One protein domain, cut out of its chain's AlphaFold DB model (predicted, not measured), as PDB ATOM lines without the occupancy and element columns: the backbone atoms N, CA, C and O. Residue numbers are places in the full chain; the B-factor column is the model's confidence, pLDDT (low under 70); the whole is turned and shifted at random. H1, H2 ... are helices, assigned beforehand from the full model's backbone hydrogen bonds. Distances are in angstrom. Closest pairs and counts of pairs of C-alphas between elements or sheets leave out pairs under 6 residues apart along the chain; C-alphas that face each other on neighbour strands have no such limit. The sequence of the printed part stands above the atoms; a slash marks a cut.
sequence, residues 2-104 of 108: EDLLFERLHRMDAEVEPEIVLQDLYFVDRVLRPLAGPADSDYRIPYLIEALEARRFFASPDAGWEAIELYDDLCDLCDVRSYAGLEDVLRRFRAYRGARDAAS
ATOM      1  N   GLU A   2       7.225  22.471  -8.084       73.69
ATOM      2  CA  GLU A   2       7.883  23.726  -8.484       73.69
ATOM      3  C   GLU A   2       7.400  24.965  -7.703       73.69
ATOM      4  O   GLU A   2       8.227  25.677  -7.148       73.69
ATOM      5  N   ASP A   3       6.087  25.170  -7.534       78.75
ATOM      6  CA  ASP A   3       5.574  26.310  -6.746       78.75
ATOM      7  C   ASP A   3       6.056  26.312  -5.285       78.75
ATOM      8  O   ASP A   3       6.187  27.369  -4.675       78.75
ATOM      9  N   LEU A   4       6.350  25.137  -4.711       82.50
ATOM     10  CA  LEU A   4       6.899  25.038  -3.354       82.50
ATOM     11  C   LEU A   4       8.369  25.462  -3.317       82.50
ATOM     12  O   LEU A   4       8.785  26.085  -2.346       82.50
ATOM     13  N   LEU A   5       9.136  25.166  -4.370       81.62
ATOM     14  CA  LEU A   5      10.514  25.637  -4.513       81.62
ATOM     15  C   LEU A   5      10.562  27.142  -4.757       81.62
ATOM     16  O   LEU A   5      11.388  27.828  -4.166       81.62
ATOM     17  N   PHE A   6       9.649  27.669  -5.574       86.38
ATOM     18  CA  PHE A   6       9.523  29.109  -5.778       86.38
ATOM     19  C   PHE A   6       9.090  29.828  -4.508       86.38
ATOM     20  O   PHE A   6       9.639  30.880  -4.197       86.38
ATOM     21  N   GLU A   7       8.169  29.253  -3.738       85.94
ATOM     22  CA  GLU A   7       7.791  29.813  -2.445       85.94
ATOM     23  C   GLU A   7       8.935  29.745  -1.430       85.94
ATOM     24  O   GLU A   7       9.144  30.710  -0.697       85.94
ATOM     25  N   ARG A   8       9.698  28.645  -1.403       82.81
ATOM     26  CA  ARG A   8      10.893  28.510  -0.558       82.81
ATOM     27  C   ARG A   8      11.915  29.583  -0.922       82.81
ATOM     28  O   ARG A   8      12.284  30.356  -0.051       82.81
ATOM     29  N   LEU A   9      12.261  29.709  -2.204       80.31
ATOM     30  CA  LEU A   9      13.178  30.727  -2.720       80.31
ATOM     31  C   LEU A   9      12.697  32.157  -2.416       80.31
ATOM     32  O   LEU A   9      13.485  33.006  -2.016       80.31
ATOM     33  N   HIS A  10      11.402  32.432  -2.577       82.62
ATOM     34  CA  HIS A  10      10.821  33.753  -2.327       82.62
ATOM     35  C   HIS A  10      10.813  34.143  -0.842       82.62
ATOM     36  O   HIS A  10      10.836  35.326  -0.521       82.62
ATOM     37  N   ARG A  11      10.766  33.161   0.066       81.50
ATOM     38  CA  ARG A  11      10.792  33.375   1.520       81.50
ATOM     39  C   ARG A  11      12.197  33.346   2.121       81.50
ATOM     40  O   ARG A  11      12.314  33.546   3.327       81.50
ATOM     41  N   MET A  12      13.232  33.062   1.328       76.75
ATOM     42  CA  MET A  12      14.602  33.032   1.832       76.75
ATOM     43  C   MET A  12      15.023  34.407   2.341       76.75
ATOM     44  O   MET A  12      14.828  35.420   1.671       76.75
ATOM     45  N   ASP A  13      15.655  34.414   3.512       70.12
ATOM     46  CA  ASP A  13      16.269  35.604   4.098       70.12
ATOM     47  C   ASP A  13      17.638  35.857   3.445       70.12
ATOM     48  O   ASP A  13      18.705  35.524   3.975       70.12
ATOM     49  N   ALA A  14      17.573  36.354   2.212       71.31
ATOM     50  CA  ALA A  14      18.714  36.677   1.376       71.31
ATOM     51  C   ALA A  14      18.934  38.194   1.311       71.31
ATOM     52  O   ALA A  14      17.984  38.963   1.179       71.31
ATOM     53  N   GLU A  15      20.194  38.641   1.336       74.44
ATOM     54  CA  GLU A  15      20.519  40.068   1.141       74.44
ATOM     55  C   GLU A  15      20.336  40.519  -0.323       74.44
ATOM     56  O   GLU A  15      20.434  41.708  -0.636       74.44
ATOM     57  N   VAL A  16      20.087  39.572  -1.232       76.44
ATOM     58  CA  VAL A  16      19.952  39.786  -2.674       76.44
ATOM     59  C   VAL A  16      18.659  39.178  -3.204       76.44
ATOM     60  O   VAL A  16      18.110  38.239  -2.632       76.44
ATOM     61  N   GLU A  17      18.188  39.694  -4.341       83.81
ATOM     62  CA  GLU A  17      16.976  39.181  -4.981       83.81
ATOM     63  C   GLU A  17      17.117  37.689  -5.356       83.81
ATOM     64  O   GLU A  17      18.155  37.290  -5.897       83.81
ATOM     65  N   PRO A  18      16.061  36.877  -5.172       79.56
ATOM     66  CA  PRO A  18      15.984  35.479  -5.608       79.56
ATOM     67  C   PRO A  18      16.512  35.182  -7.019       79.56
ATOM     68  O   PRO A  18      17.161  34.168  -7.261       79.56
ATOM     69  N   GLU A  19      16.265  36.074  -7.978       82.88
ATOM     70  CA  GLU A  19      16.745  35.941  -9.352       82.88
ATOM     71  C   GLU A  19      18.274  36.029  -9.470       82.88
ATOM     72  O   GLU A  19      18.848  35.423 -10.379       82.88
ATOM     73  N   ILE A  20      18.925  36.785  -8.582       80.88
ATOM     74  CA  ILE A  20      20.388  36.881  -8.488       80.88
ATOM     75  C   ILE A  20      20.932  35.594  -7.863       80.88
ATOM     76  O   ILE A  20      21.883  35.028  -8.394       80.88
ATOM     77  N   VAL A  21      20.269  35.079  -6.818       76.69
ATOM     78  CA  VAL A  21      20.597  33.779  -6.206       76.69
ATOM     79  C   VAL A  21      20.617  32.678  -7.274       76.69
ATOM     80  O   VAL A  21      21.604  31.962  -7.399       76.69
ATOM     81  N   LEU A  22      19.583  32.589  -8.117       77.50
ATOM     82  CA  LEU A  22      19.498  31.595  -9.198       77.50
ATOM     83  C   LEU A  22      20.635  31.704 -10.228       77.50
ATOM     84  O   LEU A  22      21.190  30.693 -10.659       77.50
ATOM     85  N   GLN A  23      20.980  32.926 -10.638       79.38
ATOM     86  CA  GLN A  23      22.052  33.164 -11.612       79.38
ATOM     87  C   GLN A  23      23.425  32.803 -11.050       79.38
ATOM     88  O   GLN A  23      24.260  32.234 -11.757       79.38
ATOM     89  N   ASP A  24      23.653  33.108  -9.780       75.88
ATOM     90  CA  ASP A  24      24.930  32.847  -9.143       75.88
ATOM     91  C   ASP A  24      25.099  31.383  -8.740       75.88
ATOM     92  O   ASP A  24      26.193  30.842  -8.884       75.88
ATOM     93  N   LEU A  25      24.020  30.703  -8.360       74.44
ATOM     94  CA  LEU A  25      24.002  29.251  -8.206       74.44
ATOM     95  C   LEU A  25      24.369  28.536  -9.518       74.44
ATOM     96  O   LEU A  25      25.237  27.661  -9.528       74.44
ATOM     97  N   TYR A  26      23.794  28.965 -10.648       76.38
ATOM     98  CA  TYR A  26      24.206  28.486 -11.973       76.38
ATOM     99  C   TYR A  26      25.693  28.745 -12.250       76.38
ATOM    100  O   TYR A  26      26.401  27.874 -12.763       76.38
ATOM    101  N   PHE A  27      26.188  29.938 -11.912       74.44
ATOM    102  CA  PHE A  27      27.595  30.281 -12.087       74.44
ATOM    103  C   PHE A  27      28.504  29.372 -11.252       74.44
ATOM    104  O   PHE A  27      29.501  28.868 -11.769       74.44
ATOM    105  N   VAL A  28      28.153  29.109  -9.991       70.75
ATOM    106  CA  VAL A  28      28.904  28.198  -9.123       70.75
ATOM    107  C   VAL A  28      28.936  26.782  -9.711       70.75
ATOM    108  O   VAL A  28      30.022  26.205  -9.822       70.75
ATOM    109  N   ASP A  29      27.806  26.248 -10.188       70.69
ATOM    110  CA  ASP A  29      27.776  24.927 -10.835       70.69
ATOM    111  C   ASP A  29      28.671  24.858 -12.067       70.69
ATOM    112  O   ASP A  29      29.397  23.895 -12.285       70.69
ATOM    113  N   ARG A  30      28.611  25.878 -12.922       70.75
ATOM    114  CA  ARG A  30      29.258  25.824 -14.234       70.75
ATOM    115  C   ARG A  30      30.724  26.200 -14.188       70.75
ATOM    116  O   ARG A  30      31.480  25.740 -15.041       70.75
ATOM    117  N   VAL A  31      31.120  27.036 -13.234       67.75
ATOM    118  CA  VAL A  31      32.478  27.580 -13.149       67.75
ATOM    119  C   VAL A  31      33.289  26.886 -12.066       67.75
ATOM    120  O   VAL A  31      34.432  26.526 -12.330       67.75
ATOM    121  N   LEU A  32      32.722  26.650 -10.879       64.69
ATOM    122  CA  LEU A  32      33.475  26.069  -9.762       64.69
ATOM    123  C   LEU A  32      33.471  24.536  -9.792       64.69
ATOM    124  O   LEU A  32      34.511  23.924  -9.554       64.69
ATOM    125  N   ARG A  33      32.353  23.893 -10.157       62.41
ATOM    126  CA  ARG A  33      32.255  22.420 -10.176       62.41
ATOM    127  C   ARG A  33      33.273  21.733 -11.096       62.41
ATOM    128  O   ARG A  33      33.840  20.733 -10.660       62.41
ATOM    129  N   PRO A  34      33.577  22.225 -12.316       63.97
ATOM    130  CA  PRO A  34      34.603  21.606 -13.160       63.97
ATOM    131  C   PRO A  34      36.023  21.738 -12.596       63.97
ATOM    132  O   PRO A  34      36.903  20.968 -12.974       63.97
ATOM    133  N   LEU A  35      36.255  22.710 -11.707       61.09
ATOM    134  CA  LEU A  35      37.552  22.965 -11.077       61.09
ATOM    135  C   LEU A  35      37.754  22.137  -9.796       61.09
ATOM    136  O   LEU A  35      38.894  21.925  -9.391       61.09
ATOM    137  N   ALA A  36      36.670  21.645  -9.186       59.16
ATOM    138  CA  ALA A  36      36.676  20.930  -7.906       59.16
ATOM    139  C   ALA A  36      36.977  19.414  -8.006       59.16
ATOM    140  O   ALA A  36      37.043  18.735  -6.983       59.16
ATOM    141  N   GLY A  37      37.202  18.872  -9.209       56.81
ATOM    142  CA  GLY A  37      37.505  17.449  -9.419       56.81
ATOM    143  C   GLY A  37      36.263  16.554  -9.604       56.81
ATOM    144  O   GLY A  37      35.143  17.058  -9.683       56.81
ATOM    145  N   PRO A  38      36.440  15.227  -9.775       55.88
ATOM    146  CA  PRO A  38      35.361  14.306 -10.142       55.88
ATOM    147  C   PRO A  38      34.209  14.287  -9.123       55.88
ATOM    148  O   PRO A  38      34.411  14.429  -7.919       55.88
ATOM    149  N   ALA A  39      32.995  14.077  -9.644       56.62
ATOM    150  CA  ALA A  39      31.707  14.266  -8.965       56.62
ATOM    151  C   ALA A  39      31.493  13.444  -7.679       56.62
ATOM    152  O   ALA A  39      30.600  13.777  -6.903       56.62
ATOM    153  N   ASP A  40      32.303  12.412  -7.448       51.16
ATOM    154  CA  ASP A  40      32.097  11.390  -6.413       51.16
ATOM    155  C   ASP A  40      32.469  11.835  -4.992       51.16
ATOM    156  O   ASP A  40      32.514  11.016  -4.076       51.16
ATOM    157  N   SER A  41      32.761  13.117  -4.782       51.38
ATOM    158  CA  SER A  41      33.222  13.595  -3.486       51.38
ATOM    159  C   SER A  41      32.486  14.852  -3.024       51.38
ATOM    160  O   SER A  41      32.364  15.841  -3.746       51.38
ATOM    161  N   ASP A  42      31.999  14.793  -1.781       57.62
ATOM    162  CA  ASP A  42      31.236  15.817  -1.045       57.62
ATOM    163  C   ASP A  42      31.957  17.174  -0.892       57.62
ATOM    164  O   ASP A  42      31.438  18.104  -0.279       57.62
ATOM    165  N   TYR A  43      33.149  17.340  -1.478       54.56
ATOM    166  CA  TYR A  43      33.926  18.580  -1.432       54.56
ATOM    167  C   TYR A  43      33.230  19.767  -2.113       54.56
ATOM    168  O   TYR A  43      33.630  20.905  -1.893       54.56
ATOM    169  N   ARG A  44      32.178  19.535  -2.909       60.84
ATOM    170  CA  ARG A  44      31.373  20.603  -3.533       60.84
ATOM    171  C   ARG A  44      30.707  21.506  -2.496       60.84
ATOM    172  O   ARG A  44      30.620  22.709  -2.714       60.84
ATOM    173  N   ILE A  45      30.255  20.919  -1.392       66.00
ATOM    174  CA  ILE A  45      29.436  21.587  -0.383       66.00
ATOM    175  C   ILE A  45      30.235  22.684   0.341       66.00
ATOM    176  O   ILE A  45      29.771  23.819   0.335       66.00
ATOM    177  N   PRO A  46      31.458  22.440   0.858       68.56
ATOM    178  CA  PRO A  46      32.278  23.498   1.453       68.56
ATOM    179  C   PRO A  46      32.576  24.677   0.517       68.56
ATOM    180  O   PRO A  46      32.456  25.820   0.939       68.56
ATOM    181  N   TYR A  47      32.923  24.426  -0.753       66.56
ATOM    182  CA  TYR A  47      33.210  25.504  -1.714       66.56
ATOM    183  C   TYR A  47      31.958  26.275  -2.129       66.56
ATOM    184  O   TYR A  47      32.022  27.482  -2.348       66.56
ATOM    185  N   LEU A  48      30.823  25.584  -2.251       69.44
ATOM    186  CA  LEU A  48      29.533  26.213  -2.504       69.44
ATOM    187  C   LEU A  48      29.131  27.077  -1.304       69.44
ATOM    188  O   LEU A  48      28.781  28.229  -1.512       69.44
ATOM    189  N   ILE A  49      29.277  26.588  -0.068       72.06
ATOM    190  CA  ILE A  49      29.039  27.374   1.154       72.06
ATOM    191  C   ILE A  49      29.952  28.598   1.196       72.06
ATOM    192  O   ILE A  49      29.454  29.706   1.336       72.06
ATOM    193  N   GLU A  50      31.260  28.431   1.000       71.81
ATOM    194  CA  GLU A  50      32.216  29.544   1.022       71.81
ATOM    195  C   GLU A  50      31.892  30.589  -0.059       71.81
ATOM    196  O   GLU A  50      31.899  31.791   0.204       71.81
ATOM    197  N   ALA A  51      31.547  30.149  -1.274       69.69
ATOM    198  CA  ALA A  51      31.107  31.043  -2.341       69.69
ATOM    199  C   ALA A  51      29.790  31.751  -1.991       69.69
ATOM    200  O   ALA A  51      29.612  32.923  -2.343       69.69
ATOM    201  N   LEU A  52      28.883  31.053  -1.300       72.88
ATOM    202  CA  LEU A  52      27.596  31.597  -0.902       72.88
ATOM    203  C   LEU A  52      27.749  32.654   0.216       72.88
ATOM    204  O   LEU A  52      27.164  33.738   0.166       72.88
ATOM    205  N   GLU A  53      28.603  32.371   1.196       73.50
ATOM    206  CA  GLU A  53      28.954  33.270   2.299       73.50
ATOM    207  C   GLU A  53      29.727  34.501   1.811       73.50
ATOM    208  O   GLU A  53      29.393  35.629   2.179       73.50
ATOM    209  N   ALA A  54      30.721  34.322   0.932       72.31
ATOM    210  CA  ALA A  54      31.548  35.414   0.410       72.31
ATOM    211  C   ALA A  54      30.735  36.477  -0.343       72.31
ATOM    212  O   ALA A  54      31.115  37.649  -0.389       72.31
ATOM    213  N   ARG A  55      29.609  36.073  -0.934       68.81
ATOM    214  CA  ARG A  55      28.679  36.966  -1.632       68.81
ATOM    215  C   ARG A  55      27.500  37.411  -0.773       68.81
ATOM    216  O   ARG A  55      26.644  38.128  -1.281       68.81
ATOM    217  N   ARG A  56      27.478  37.026   0.509       70.31
ATOM    218  CA  ARG A  56      26.412  37.336   1.469       70.31
ATOM    219  C   ARG A  56      25.028  36.958   0.936       70.31
ATOM    220  O   ARG A  56      24.067  37.694   1.133       70.31
ATOM    221  N   PHE A  57      24.910  35.816   0.249       68.81
ATOM    222  CA  PHE A  57      23.602  35.400  -0.272       68.81
ATOM    223  C   PHE A  57      22.577  35.199   0.827       68.81
ATOM    224  O   PHE A  57      21.399  35.382   0.561       68.81
ATOM    225  N   PHE A  58      23.010  34.843   2.035       67.62
ATOM    226  CA  PHE A  58      22.127  34.604   3.166       67.62
ATOM    227  C   PHE A  58      22.554  35.448   4.353       67.62
ATOM    228  O   PHE A  58      23.747  35.635   4.602       67.62
ATOM    229  N   ALA A  59      21.562  35.920   5.105       62.31
ATOM    230  CA  ALA A  59      21.787  36.692   6.320       62.31
ATOM    231  C   ALA A  59      22.356  35.836   7.474       62.31
ATOM    232  O   ALA A  59      22.945  36.379   8.410       62.31
ATOM    233  N   SER A  60      22.198  34.505   7.412       66.00
ATOM    234  CA  SER A  60      22.655  33.560   8.437       66.00
ATOM    235  C   SER A  60      23.505  32.422   7.847       66.00
ATOM    236  O   SER A  60      23.087  31.819   6.857       66.00
ATOM    237  N   PRO A  61      24.636  32.049   8.482       62.12
ATOM    238  CA  PRO A  61      25.433  30.872   8.108       62.12
ATOM    239  C   PRO A  61      24.644  29.554   8.175       62.12
ATOM    240  O   PRO A  61      24.851  28.660   7.358       62.12
ATOM    241  N   ASP A  62      23.684  29.446   9.101       65.94
ATOM    242  CA  ASP A  62      22.849  28.245   9.259       65.94
ATOM    243  C   ASP A  62      21.890  28.036   8.070       65.94
ATOM    244  O   ASP A  62      21.475  26.912   7.795       65.94
ATOM    245  N   ALA A  63      21.581  29.102   7.320       65.62
ATOM    246  CA  ALA A  63      20.758  29.039   6.111       65.62
ATOM    247  C   ALA A  63      21.526  28.506   4.885       65.62
ATOM    248  O   ALA A  63      20.913  28.182   3.867       65.62
ATOM    249  N   GLY A  64      22.856  28.367   4.975       64.75
ATOM    250  CA  GLY A  64      23.687  27.855   3.883       64.75
ATOM    251  C   GLY A  64      23.300  26.438   3.452       64.75
ATOM    252  O   GLY A  64      23.270  26.147   2.260       64.75
ATOM    253  N   TRP A  65      22.922  25.570   4.395       69.69
ATOM    254  CA  TRP A  65      22.463  24.210   4.084       69.69
ATOM    255  C   TRP A  65      21.107  24.190   3.381       69.69
ATOM    256  O   TRP A  65      20.928  23.460   2.408       69.69
ATOM    257  N   GLU A  66      20.174  25.036   3.822       71.88
ATOM    258  CA  GLU A  66      18.855  25.160   3.201       71.88
ATOM    259  C   GLU A  66      18.963  25.635   1.743       71.88
ATOM    260  O   GLU A  66      18.232  25.172   0.866       71.88
ATOM    261  N   ALA A  67      19.917  26.523   1.477       67.88
ATOM    262  CA  ALA A  67      20.216  27.013   0.143       67.88
ATOM    263  C   ALA A  67      20.806  25.944  -0.779       67.88
ATOM    264  O   ALA A  67      20.483  25.920  -1.964       67.88
ATOM    265  N   ILE A  68      21.663  25.069  -0.248       72.31
ATOM    266  CA  ILE A  68      22.254  23.960  -1.008       72.31
ATOM    267  C   ILE A  68      21.182  22.944  -1.386       72.31
ATOM    268  O   ILE A  68      21.128  22.528  -2.537       72.31
ATOM    269  N   GLU A  69      20.298  22.589  -0.453       77.81
ATOM    270  CA  GLU A  69      19.168  21.704  -0.745       77.81
ATOM    271  C   GLU A  69      18.236  22.313  -1.792       77.81
ATOM    272  O   GLU A  69      17.885  21.655  -2.767       77.81
ATOM    273  N   LEU A  70      17.869  23.590  -1.628       74.88
ATOM    274  CA  LEU A  70      17.053  24.299  -2.609       74.88
ATOM    275  C   LEU A  70      17.741  24.346  -3.979       74.88
ATOM    276  O   LEU A  70      17.079  24.208  -5.005       74.88
ATOM    277  N   TYR A  71      19.056  24.540  -4.005       73.38
ATOM    278  CA  TYR A  71      19.849  24.530  -5.223       73.38
ATOM    279  C   TYR A  71      19.842  23.161  -5.913       73.38
ATOM    280  O   TYR A  71      19.564  23.101  -7.110       73.38
ATOM    281  N   ASP A  72      20.106  22.078  -5.180       76.50
ATOM    282  CA  ASP A  72      20.075  20.719  -5.723       76.50
ATOM    283  C   ASP A  72      18.666  20.380  -6.243       76.50
ATOM    284  O   ASP A  72      18.527  19.924  -7.380       76.50
ATOM    285  N   ASP A  73      17.618  20.725  -5.486       78.56
ATOM    286  CA  ASP A  73      16.217  20.552  -5.889       78.56
ATOM    287  C   ASP A  73      15.891  21.325  -7.179       78.56
ATOM    288  O   ASP A  73      15.247  20.793  -8.086       78.56
ATOM    289  N   LEU A  74      16.342  22.579  -7.295       72.69
ATOM    290  CA  LEU A  74      16.158  23.394  -8.498       72.69
ATOM    291  C   LEU A  74      16.922  22.810  -9.689       72.69
ATOM    292  O   LEU A  74      16.381  22.737 -10.792       72.69
ATOM    293  N   CYS A  75      18.165  22.376  -9.481       72.44
ATOM    294  CA  CYS A  75      18.985  21.742 -10.506       72.44
ATOM    295  C   CYS A  75      18.373  20.445 -11.033       72.44
ATOM    296  O   CYS A  75      18.415  20.219 -12.244       72.44
ATOM    297  N   ASP A  76      17.817  19.620 -10.153       74.69
ATOM    298  CA  ASP A  76      17.239  18.331 -10.517       74.69
ATOM    299  C   ASP A  76      15.840  18.470 -11.128       74.69
ATOM    300  O   ASP A  76      15.515  17.758 -12.082       74.69
ATOM    301  N   LEU A  77      15.018  19.405 -10.643       69.38
ATOM    302  CA  LEU A  77      13.643  19.575 -11.121       69.38
ATOM    303  C   LEU A  77      13.520  20.506 -12.328       69.38
ATOM    304  O   LEU A  77      12.565  20.372 -13.096       69.38
ATOM    305  N   CYS A  78      14.463  21.431 -12.516       63.78
ATOM    306  CA  CYS A  78      14.324  22.489 -13.512       63.78
ATOM    307  C   CYS A  78      15.477  22.601 -14.524       63.78
ATOM    308  O   CYS A  78      15.505  23.563 -15.290       63.78
ATOM    309  N   ASP A  79      16.397  21.630 -14.550       68.56
ATOM    310  CA  ASP A  79      17.538  21.549 -15.481       68.56
ATOM    311  C   ASP A  79      18.311  22.872 -15.631       68.56
ATOM    312  O   ASP A  79      18.690  23.315 -16.718       68.56
ATOM    313  N   VAL A  80      18.587  23.520 -14.499       70.88
ATOM    314  CA  VAL A  80      19.307  24.807 -14.453       70.88
ATOM    315  C   VAL A  80      20.754  24.669 -14.948       70.88
ATOM    316  O   VAL A  80      21.457  25.657 -15.071       70.88
ATOM    317  N   ARG A  81      21.226  23.460 -15.286       69.62
ATOM    318  CA  ARG A  81      22.597  23.167 -15.748       69.62
ATOM    319  C   ARG A  81      22.900  23.715 -17.147       69.62
ATOM    320  O   ARG A  81      24.052  23.683 -17.589       69.62
ATOM    321  N   SER A  82      21.894  24.235 -17.847       74.69
ATOM    322  CA  SER A  82      22.043  24.943 -19.118       74.69
ATOM    323  C   SER A  82      21.554  26.388 -19.009       74.69
ATOM    324  O   SER A  82      20.658  26.696 -18.228       74.69
ATOM    325  N   TYR A  83      22.103  27.284 -19.839       77.31
ATOM    326  CA  TYR A  83      21.624  28.671 -19.902       77.31
ATOM    327  C   TYR A  83      20.131  28.746 -20.263       77.31
ATOM    328  O   TYR A  83      19.403  29.551 -19.697       77.31
ATOM    329  N   ALA A  84      19.669  27.862 -21.155       80.19
ATOM    330  CA  ALA A  84      18.260  27.762 -21.525       80.19
ATOM    331  C   ALA A  84      17.379  27.313 -20.347       80.19
ATOM    332  O   ALA A  84      16.289  27.846 -20.164       80.19
ATOM    333  N   GLY A  85      17.859  26.373 -19.526       81.25
ATOM    334  CA  GLY A  85      17.166  25.947 -18.310       81.25
ATOM    335  C   GLY A  85      17.103  27.051 -17.257       81.25
ATOM    336  O   GLY A  85      16.035  27.318 -16.713       81.25
ATOM    337  N   LEU A  86      18.206  27.777 -17.040       83.31
ATOM    338  CA  LEU A  86      18.219  28.960 -16.172       83.31
ATOM    339  C   LEU A  86      17.233  30.035 -16.646       83.31
ATOM    340  O   LEU A  86      16.470  30.570 -15.842       83.31
ATOM    341  N   GLU A  87      17.233  30.356 -17.940       84.75
ATOM    342  CA  GLU A  87      16.311  31.337 -18.516       84.75
ATOM    343  C   GLU A  87      14.849  30.915 -18.320       84.75
ATOM    344  O   GLU A  87      14.010  31.730 -17.926       84.75
ATOM    345  N   ASP A  88      14.549  29.636 -18.537       86.12
ATOM    346  CA  ASP A  88      13.208  29.098 -18.356       86.12
ATOM    347  C   ASP A  88      12.748  29.131 -16.887       86.12
ATOM    348  O   ASP A  88      11.611  29.524 -16.609       86.12
ATOM    349  N   VAL A  89      13.633  28.810 -15.937       85.19
ATOM    350  CA  VAL A  89      13.356  28.930 -14.495       85.19
ATOM    351  C   VAL A  89      13.111  30.373 -14.094       85.19
ATOM    352  O   VAL A  89      12.113  30.660 -13.438       85.19
ATOM    353  N   LEU A  90      13.964  31.303 -14.524       87.69
ATOM    354  CA  LEU A  90      13.786  32.727 -14.239       87.69
ATOM    355  C   LEU A  90      12.460  33.246 -14.807       87.69
ATOM    356  O   LEU A  90      11.762  34.024 -14.156       87.69
ATOM    357  N   ARG A  91      12.082  32.810 -16.012       91.12
ATOM    358  CA  ARG A  91      10.801  33.161 -16.633       91.12
ATOM    359  C   ARG A  91       9.618  32.636 -15.817       91.12
ATOM    360  O   ARG A  91       8.684  33.397 -15.566       91.12
ATOM    361  N   ARG A  92       9.648  31.364 -15.406       89.75
ATOM    362  CA  ARG A  92       8.598  30.745 -14.579       89.75
ATOM    363  C   ARG A  92       8.505  31.396 -13.196       89.75
ATOM    364  O   ARG A  92       7.406  31.732 -12.767       89.75
ATOM    365  N   PHE A  93       9.639  31.678 -12.561       88.12
ATOM    366  CA  PHE A  93       9.689  32.343 -11.260       88.12
ATOM    367  C   PHE A  93       9.128  33.772 -11.300       88.12
ATOM    368  O   PHE A  93       8.339  34.159 -10.440       88.12
ATOM    369  N   ARG A  94       9.450  34.555 -12.337       90.06
ATOM    370  CA  ARG A  94       8.861  35.895 -12.525       90.06
ATOM    371  C   ARG A  94       7.348  35.836 -12.719       90.06
ATOM    372  O   ARG A  94       6.632  36.680 -12.188       90.06
ATOM    373  N   ALA A  95       6.858  34.844 -13.465       90.12
ATOM    374  CA  ALA A  95       5.422  34.630 -13.632       90.12
ATOM    375  C   ALA A  95       4.749  34.267 -12.298       90.12
ATOM    376  O   ALA A  95       3.693  34.814 -11.984       90.12
ATOM    377  N   TYR A  96       5.391  33.413 -11.493       90.19
ATOM    378  CA  TYR A  96       4.954  33.079 -10.138       90.19
ATOM    379  C   TYR A  96       4.859  34.323  -9.238       90.19
ATOM    380  O   TYR A  96       3.792  34.591  -8.683       90.19
ATOM    381  N   ARG A  97       5.933  35.124  -9.145       87.56
ATOM    382  CA  ARG A  97       5.943  36.377  -8.366       87.56
ATOM    383  C   ARG A  97       4.841  37.327  -8.821       87.56
ATOM    384  O   ARG A  97       4.068  37.794  -7.995       87.56
ATOM    385  N   GLY A  98       4.706  37.541 -10.131       87.12
ATOM    386  CA  GLY A  98       3.674  38.419 -10.680       87.12
ATOM    387  C   GLY A  98       2.248  37.978 -10.332       87.12
ATOM    388  O   GLY A  98       1.411  38.815 -10.004       87.12
ATOM    389  N   ALA A  99       1.963  36.672 -10.358       87.00
ATOM    390  CA  ALA A  99       0.657  36.140  -9.967       87.00
ATOM    391  C   ALA A  99       0.377  36.325  -8.467       87.00
ATOM    392  O   ALA A  99      -0.742  36.659  -8.080       87.00
ATOM    393  N   ARG A 100       1.397  36.141  -7.625       83.56
ATOM    394  CA  ARG A 100       1.302  36.312  -6.174       83.56
ATOM    395  C   ARG A 100       1.127  37.775  -5.770       83.56
ATOM    396  O   ARG A 100       0.258  38.072  -4.956       83.56
ATOM    397  N   ASP A 101       1.920  38.674  -6.346       81.06
ATOM    398  CA  ASP A 101       1.840  40.112  -6.080       81.06
ATOM    399  C   ASP A 101       0.490  40.681  -6.542       81.06
ATOM    400  O   ASP A 101      -0.095  41.533  -5.882       81.06
ATOM    401  N   ALA A 102      -0.065  40.169  -7.645       78.06
ATOM    402  CA  ALA A 102      -1.417  40.526  -8.066       78.06
ATOM    403  C   ALA A 102      -2.484  40.028  -7.074       78.06
ATOM    404  O   ALA A 102      -3.422  40.765  -6.777       78.06
ATOM    405  N   ALA A 103      -2.330  38.806  -6.548       72.62
ATOM    406  CA  ALA A 103      -3.253  38.226  -5.574       72.62
ATOM    407  C   ALA A 103      -3.233  38.965  -4.223       72.62
ATOM    408  O   ALA A 103      -4.289  39.180  -3.629       72.62
ATOM    409  N   SER A 104      -2.059  39.407  -3.759       63.22
ATOM    410  CA  SER A 104      -1.917  40.148  -2.498       63.22
ATOM    411  C   SER A 104      -2.512  41.560  -2.557       63.22
ATOM    412  O   SER A 104      -2.992  42.060  -1.544       63.22
TER     413      SER A 104
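This is residues 2 to 104 of the 108 residues of an uncharacterized protein of Gemmatimonadetes bacterium (UniProt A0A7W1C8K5). Two long helices, H2 and H5, overlap near their first residues and run out opposite ways, making a long staggered base; H1, H4 and H3 stand over one side of it, H4 between the other two and crossing H2. The loop residues 37 to 42 stick out free near the far end of H2. The printed part has 103 residues with five named helices, H1 to H5 in chain order, and no named strand; its class is all helix. It is compact, with a radius of gyration of the C-alphas of 13.7 A, and spans 45 by 30 by 18 A.

H1, residues 2 to 11, starts at C-alpha 2 (7.883, 23.726, -8.484) and is 14.2 A long. H2, residues 18 to 35, is 25.5 A long, with a kink of 28 degrees near residue 29. H3, residues 44 to 54, is 15.3 A long. H4, residues 63 to 78, is 21.7 A long. H5, residues 83 to 104, is 31.4 A long and ends at C-alpha 104 (-1.917, 40.148, -2.498).

H1 touches H4 at a shallow tilt of 27 degrees, opposite ways; their closest C-alphas, Leu 5 and Leu 70, are 6.9 A apart. H1 only just touches H5, with 3 pairs of C-alphas within 8 A, the closest Phe 6 and Phe 93 at 6.4 A. H2 touches H5 with residues 19 to 26 alone, at a shallow tilt of 21 degrees, opposite ways; the closest C-alphas, Glu 19 and Leu 90, are 6.6 A apart. H3 touches H4 at a steep tilt of 62 degrees, the closest C-alphas being Ile 49 and Gly 64 at 6.0 A. H3 only just touches H2, with 3 pairs of C-alphas within 8 A, the closest Val 28 and Leu 48 at 6.9 A. H2 and H4 are close but not clearly touching, about perpendicular at 84 degrees. H3 is apart from H1 and H5. Every O i to N i+4 pair is within hydrogen-bond range in H1, H3, H4 and H5, and 11 of 14 are in H2.

The C-alphas farthest apart, Gly 37 and Ser 104, are 46.0 A apart. The printed part has no cut and no long link; the link from H4 to H5 is tight. The mean pLDDT of the printed part is 73.7, and 35 residues are under 70, among them 31 to 48 and 57 to 65.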